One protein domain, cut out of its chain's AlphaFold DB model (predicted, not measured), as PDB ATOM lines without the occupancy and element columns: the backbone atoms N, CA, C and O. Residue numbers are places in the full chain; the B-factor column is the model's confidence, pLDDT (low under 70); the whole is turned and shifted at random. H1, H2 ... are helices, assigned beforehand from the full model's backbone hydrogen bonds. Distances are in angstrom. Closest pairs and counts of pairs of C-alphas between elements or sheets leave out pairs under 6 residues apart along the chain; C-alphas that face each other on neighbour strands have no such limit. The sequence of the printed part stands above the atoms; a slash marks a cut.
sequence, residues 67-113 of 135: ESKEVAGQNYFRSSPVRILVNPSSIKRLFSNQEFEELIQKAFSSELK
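What this domain is: This is residues 67 to 113 of the 135 residues of an uncharacterized protein of Streptococcus sp. A12 (UniProt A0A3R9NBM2). Two longer helices, H1 and H4, run the same way but offset along the longest axis, and the short H2 and H3 make an arc joining them. H2 packs across H4. The 47 printed residues include four named helices, H1 to H4 in order, and no named strand: all helix. The whole is compact, radius of gyration of the C-alphas 10.0 A, yet elongated, spanning 32 by 18 by 16 A.

How they stand to each other: H1, residues 67 to 79, only just touches H3, residues 88 to 94, with 3 pairs of C-alphas within 8 A, through its residues 70 to 74 alone; the closest C-alphas, of Gln 74 and Leu 94, are 6.5 A apart. H2, residues 81 to 86, touches H4, residues 97 to 111, about perpendicular at 87 degrees; the closest C-alphas, of Val 82 and Ala 107, are 4.2 A apart. Every O i to N i+4 pair is within hydrogen-bond range in H1 and H4; H2 has 0 of 2 and H3 1 of 3, beside 3 of 3 and 3 of 4 O i to N i+3 pairs.

Where its parts are: H1, 17.8 A long, begins at C-alpha 67 (187.933, 185.621, 310.547). H4, 20.9 A long, ends at C-alpha 111 (202.470, 203.993, 293.399).

The domain as a whole: The printed part has no cut, and its three links are tight. Residues 67 to 70 and 110 to 113 have pLDDT under 70.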
ATOM      1  N   GLU A  67     187.581 184.323 309.987       60.94
ATOM      2  CA  GLU A  67     187.933 185.621 310.547       60.94
ATOM      3  C   GLU A  67     189.451 185.831 310.610       60.94
ATOM      4  O   GLU A  67     189.922 186.857 310.144       60.94
ATOM      5  N   SER A  68     190.257 184.867 311.066       64.25
ATOM      6  CA  SER A  68     191.717 185.037 311.080       64.25
ATOM      7  C   SER A  68     192.324 185.072 309.673       64.25
ATOM      8  O   SER A  68     193.300 185.789 309.459       64.25
ATOM      9  N   LYS A  69     191.755 184.352 308.692       64.81
ATOM     10  CA  LYS A  69     192.167 184.440 307.272       64.81
ATOM     11  C   LYS A  69     191.813 185.794 306.672       64.81
ATOM     12  O   LYS A  69     192.632 186.388 305.976       64.81
ATOM     13  N   GLU A  70     190.606 186.277 306.947       69.38
ATOM     14  CA  GLU A  70     190.139 187.590 306.511       69.38
ATOM     15  C   GLU A  70     190.959 188.696 307.173       69.38
ATOM     16  O   GLU A  70     191.443 189.571 306.469       69.38
ATOM     17  N   VAL A  71     191.232 188.611 308.476       70.88
ATOM     18  CA  VAL A  71     192.083 189.552 309.218       70.88
ATOM     19  C   VAL A  71     193.524 189.517 308.713       70.88
ATOM     20  O   VAL A  71     194.119 190.572 308.498       70.88
ATOM     21  N   ALA A  72     194.098 188.337 308.460       70.19
ATOM     22  CA  ALA A  72     195.431 188.220 307.870       70.19
ATOM     23  C   ALA A  72     195.476 188.831 306.459       70.19
ATOM     24  O   ALA A  72     196.393 189.593 306.146       70.19
ATOM     25  N   GLY A  73     194.456 188.570 305.635       73.56
ATOM     26  CA  GLY A  73     194.301 189.178 304.313       73.56
ATOM     27  C   GLY A  73     194.150 190.697 304.389       73.56
ATOM     28  O   GLY A  73     194.855 191.427 303.695       73.56
ATOM     29  N   GLN A  74     193.301 191.193 305.288       79.38
ATOM     30  CA  GLN A  74     193.120 192.619 305.539       79.38
ATOM     31  C   GLN A  74     194.440 193.271 305.956       79.38
ATOM     32  O   GLN A  74     194.830 194.288 305.387       79.38
ATOM     33  N   ASN A  75     195.168 192.671 306.900       79.69
ATOM     34  CA  ASN A  75     196.450 193.184 307.377       79.69
ATOM     35  C   ASN A  75     197.518 193.201 306.277       79.69
ATOM     36  O   ASN A  75     198.299 194.154 306.202       79.69
ATOM     37  N   TYR A  76     197.521 192.205 305.387       77.75
ATOM     38  CA  TYR A  76     198.395 192.186 304.217       77.75
ATOM     39  C   TYR A  76     198.126 193.381 303.290       77.75
ATOM     40  O   TYR A  76     199.051 194.124 302.960       77.75
ATOM     41  N   PHE A  77     196.864 193.638 302.930       78.00
ATOM     42  CA  PHE A  77     196.507 194.777 302.074       78.00
ATOM     43  C   PHE A  77     196.644 196.133 302.787       78.00
ATOM     44  O   PHE A  77     197.047 197.102 302.155       78.00
ATOM     45  N   ARG A  78     196.415 196.223 304.104       79.88
ATOM     46  CA  ARG A  78     196.710 197.435 304.899       79.88
ATOM     47  C   ARG A  78     198.203 197.776 304.889       79.88
ATOM     48  O   ARG A  78     198.574 198.952 304.813       79.88
ATOM     49  N   SER A  79     199.049 196.745 304.951       76.81
ATOM     50  CA  SER A  79     200.511 196.868 304.911       76.81
ATOM     51  C   SER A  79     201.030 197.136 303.496       76.81
ATOM     52  O   SER A  79     202.024 197.840 303.326       76.81
ATOM     53  N   SER A  80     200.352 196.613 302.471       75.69
ATOM     54  CA  SER A  80     200.701 196.807 301.063       75.69
ATOM     55  C   SER A  80     199.486 197.217 300.214       75.69
ATOM     56  O   SER A  80     199.006 196.435 299.390       75.69
ATOM     57  N   PRO A  81     198.996 198.462 300.365       78.69
ATOM     58  CA  PRO A  81     197.761 198.917 299.720       78.69
ATOM     59  C   PRO A  81     197.829 198.880 298.190       78.69
ATOM     60  O   PRO A  81     196.823 198.626 297.539       78.69
ATOM     61  N   VAL A  82     199.019 199.008 297.594       77.62
ATOM     62  CA  VAL A  82     199.229 198.905 296.135       77.62
ATOM     63  C   VAL A  82     198.716 197.578 295.556       77.62
ATOM     64  O   VAL A  82     198.206 197.543 294.441       77.62
ATOM     65  N   ARG A  83     198.772 196.476 296.321       77.50
ATOM     66  CA  ARG A  83     198.299 195.156 295.853       77.50
ATOM     67  C   ARG A  83     196.789 195.111 295.629       77.50
ATOM     68  O   ARG A  83     196.312 194.209 294.947       77.50
ATOM     69  N   ILE A  84     196.048 196.085 296.155       80.06
ATOM     70  CA  ILE A  84     194.605 196.205 295.955       80.06
ATOM     71  C   ILE A  84     194.268 196.500 294.490       80.06
ATOM     72  O   ILE A  84     193.276 195.985 293.979       80.06
ATOM     73  N   LEU A  85     195.124 197.252 293.790       75.62
ATOM     74  CA  LEU A  85     194.909 197.653 292.396       75.62
ATOM     75  C   LEU A  85     194.972 196.475 291.409       75.62
ATOM     76  O   LEU A  85     194.411 196.559 290.323       75.62
ATOM     77  N   VAL A  86     195.593 195.355 291.798       76.88
ATOM     78  CA  VAL A  86     195.695 194.145 290.961       76.88
ATOM     79  C   VAL A  86     194.333 193.474 290.775       76.88
ATOM     80  O   VAL A  86     194.032 192.964 289.699       76.88
ATOM     81  N   ASN A  87     193.503 193.453 291.822       76.19
ATOM     82  CA  ASN A  87     192.159 192.882 291.756       76.19
ATOM     83  C   ASN A  87     191.206 193.564 292.759       76.19
ATOM     84  O   ASN A  87     190.826 192.972 293.778       76.19
ATOM     85  N   PRO A  88     190.789 194.809 292.476       75.69
ATOM     86  CA  PRO A  88     190.007 195.609 293.412       75.69
ATOM     87  C   PRO A  88     188.637 194.987 293.714       75.69
ATOM     88  O   PRO A  88     188.170 195.050 294.849       75.69
ATOM     89  N   SER A  89     188.005 194.319 292.744       75.62
ATOM     90  CA  SER A  89     186.672 193.719 292.896       75.62
ATOM     91  C   SER A  89     186.629 192.581 293.920       75.62
ATOM     92  O   SER A  89     185.689 192.498 294.714       75.62
ATOM     93  N   SER A  90     187.635 191.699 293.924       76.62
ATOM     94  CA  SER A  90     187.725 190.618 294.913       76.62
ATOM     95  C   SER A  90     188.099 191.149 296.295       76.62
ATOM     96  O   SER A  90     187.566 190.675 297.296       76.62
ATOM     97  N   ILE A  91     188.973 192.155 296.348       77.56
ATOM     98  CA  ILE A  91     189.520 192.692 297.597       77.56
ATOM     99  C   ILE A  91     188.522 193.616 298.297       77.56
ATOM    100  O   ILE A  91     188.461 193.622 299.521       77.56
ATOM    101  N   LYS A  92     187.653 194.309 297.551       81.00
ATOM    102  CA  LYS A  92     186.554 195.110 298.109       81.00
ATOM    103  C   LYS A  92     185.654 194.305 299.047       81.00
ATOM    104  O   LYS A  92     185.130 194.854 300.004       81.00
ATOM    105  N   ARG A  93     185.505 192.995 298.820       83.00
ATOM    106  CA  ARG A  93     184.712 192.112 299.695       83.00
ATOM    107  C   ARG A  93     185.319 191.933 301.091       83.00
ATOM    108  O   ARG A  93     184.612 191.476 301.979       83.00
ATOM    109  N   LEU A  94     186.601 192.260 301.268       80.19
ATOM    110  CA  LEU A  94     187.332 192.123 302.530       80.19
ATOM    111  C   LEU A  94     187.243 193.374 303.413       80.19
ATOM    112  O   LEU A  94     187.685 193.320 304.556       80.19
ATOM    113  N   PHE A  95     186.701 194.485 302.907       83.19
ATOM    114  CA  PHE A  95     186.728 195.786 303.576       83.19
ATOM    115  C   PHE A  95     185.369 196.482 303.523       83.19
ATOM    116  O   PHE A  95     184.562 196.260 302.621       83.19
ATOM    117  N   SER A  96     185.134 197.390 304.468       85.50
ATOM    118  CA  SER A  96     184.046 198.366 304.348       85.50
ATOM    119  C   SER A  96     184.311 199.305 303.167       85.50
ATOM    120  O   SER A  96     185.468 199.595 302.870       85.50
ATOM    121  N   ASN A  97     183.264 199.842 302.524       82.81
ATOM    122  CA  ASN A  97     183.430 200.769 301.387       82.81
ATOM    123  C   ASN A  97     184.380 201.936 301.720       82.81
ATOM    124  O   ASN A  97     185.267 202.240 300.934       82.81
ATOM    125  N   GLN A  98     184.234 202.516 302.914       85.00
ATOM    126  CA  GLN A  98     185.075 203.614 303.391       85.00
ATOM    127  C   GLN A  98     186.550 203.208 303.544       85.00
ATOM    128  O   GLN A  98     187.433 203.866 303.007       85.00
ATOM    129  N   GLU A  99     186.822 202.092 304.228       85.38
ATOM    130  CA  GLU A  99     188.192 201.600 304.431       85.38
ATOM    131  C   GLU A  99     188.848 201.212 303.097       85.38
ATOM    132  O   GLU A  99     190.032 201.457 302.872       85.38
ATOM    133  N   PHE A 100     188.069 200.648 302.173       86.31
ATOM    134  CA  PHE A 100     188.544 200.322 300.836       86.31
ATOM    135  C   PHE A 100     188.958 201.575 300.052       86.31
ATOM    136  O   PHE A 100     190.029 201.582 299.447       86.31
ATOM    137  N   GLU A 101     188.158 202.645 300.082       85.75
ATOM    138  CA  GLU A 101     188.495 203.919 299.433       85.75
ATOM    139  C   GLU A 101     189.775 204.539 300.007       85.75
ATOM    140  O   GLU A 101     190.645 204.961 299.244       85.75
ATOM    141  N   GLU A 102     189.947 204.526 301.332       88.00
ATOM    142  CA  GLU A 102     191.172 205.002 301.989       88.00
ATOM    143  C   GLU A 102     192.408 204.207 301.544       88.00
ATOM    144  O   GLU A 102     193.460 204.781 301.236       88.00
ATOM    145  N   LEU A 103     192.284 202.880 301.464       85.38
ATOM    146  CA  LEU A 103     193.366 202.019 301.007       85.38
ATOM    147  C   LEU A 103     193.691 202.230 299.523       85.38
ATOM    148  O   LEU A 103     194.868 202.223 299.166       85.38
ATOM    149  N   ILE A 104     192.690 202.474 298.672       84.50
ATOM    150  CA  ILE A 104     192.879 202.818 297.256       84.50
ATOM    151  C   ILE A 104     193.608 204.160 297.109       84.50
ATOM    152  O   ILE A 104     194.576 204.254 296.357       84.50
ATOM    153  N   GLN A 105     193.223 205.185 297.871       84.56
ATOM    154  CA  GLN A 105     193.923 206.477 297.869       84.56
ATOM    155  C   GLN A 105     195.383 206.331 298.313       84.56
ATOM    156  O   GLN A 105     196.296 206.904 297.711       84.56
ATOM    157  N   LYS A 106     195.629 205.507 299.337       83.50
ATOM    158  CA  LYS A 106     196.978 205.192 299.814       83.50
ATOM    159  C   LYS A 106     197.778 204.382 298.792       83.50
ATOM    160  O   LYS A 106     198.988 204.584 298.687       83.50
ATOM    161  N   ALA A 107     197.126 203.488 298.050       80.69
ATOM    162  CA  ALA A 107     197.716 202.717 296.961       80.69
ATOM    163  C   ALA A 107     198.196 203.638 295.838       80.69
ATOM    164  O   ALA A 107     199.389 203.636 295.550       80.69
ATOM    165  N   PHE A 108     197.315 204.494 295.308       76.06
ATOM    166  CA  PHE A 108     197.673 205.486 294.292       76.06
ATOM    167  C   PHE A 108     198.778 206.420 294.782       76.06
ATOM    168  O   PHE A 108     199.774 206.591 294.096       76.06
ATOM    169  N   SER A 109     198.683 206.943 296.007       77.06
ATOM    170  CA  SER A 109     199.732 207.803 296.584       77.06
ATOM    171  C   SER A 109     201.080 207.085 296.767       77.06
ATOM    172  O   SER A 109     202.129 207.725 296.764       77.06
ATOM    173  N   SER A 110     201.069 205.760 296.957       68.81
ATOM    174  CA  SER A 110     202.282 204.947 297.122       68.81
ATOM    175  C   SER A 110     202.890 204.515 295.789       68.81
ATOM    176  O   SER A 110     204.111 204.442 295.690       68.81
ATOM    177  N   GLU A 111     202.058 204.237 294.785       60.38
ATOM    178  CA  GLU A 111     202.470 203.993 293.399       60.38
ATOM    179  C   GLU A 111     202.990 205.284 292.745       60.38
ATOM    180  O   GLU A 111     203.955 205.254 291.991       60.38
ATOM    181  N   LEU A 112     202.438 206.436 293.139       53.38
ATOM    182  CA  LEU A 112     202.878 207.779 292.752       53.38
ATOM    183  C   LEU A 112     204.096 208.287 293.540       53.38
ATOM    184  O   LEU A 112     204.417 209.472 293.444       53.38
ATOM    185  N   LYS A 113     204.809 207.445 294.305       48.47
ATOM    186  CA  LYS A 113     206.126 207.849 294.817       48.47
ATOM    187  C   LYS A 113     207.048 208.080 293.611       48.47
ATOM    188  O   LYS A 113     207.342 207.124 292.894       48.47
TER     189      LYS A 113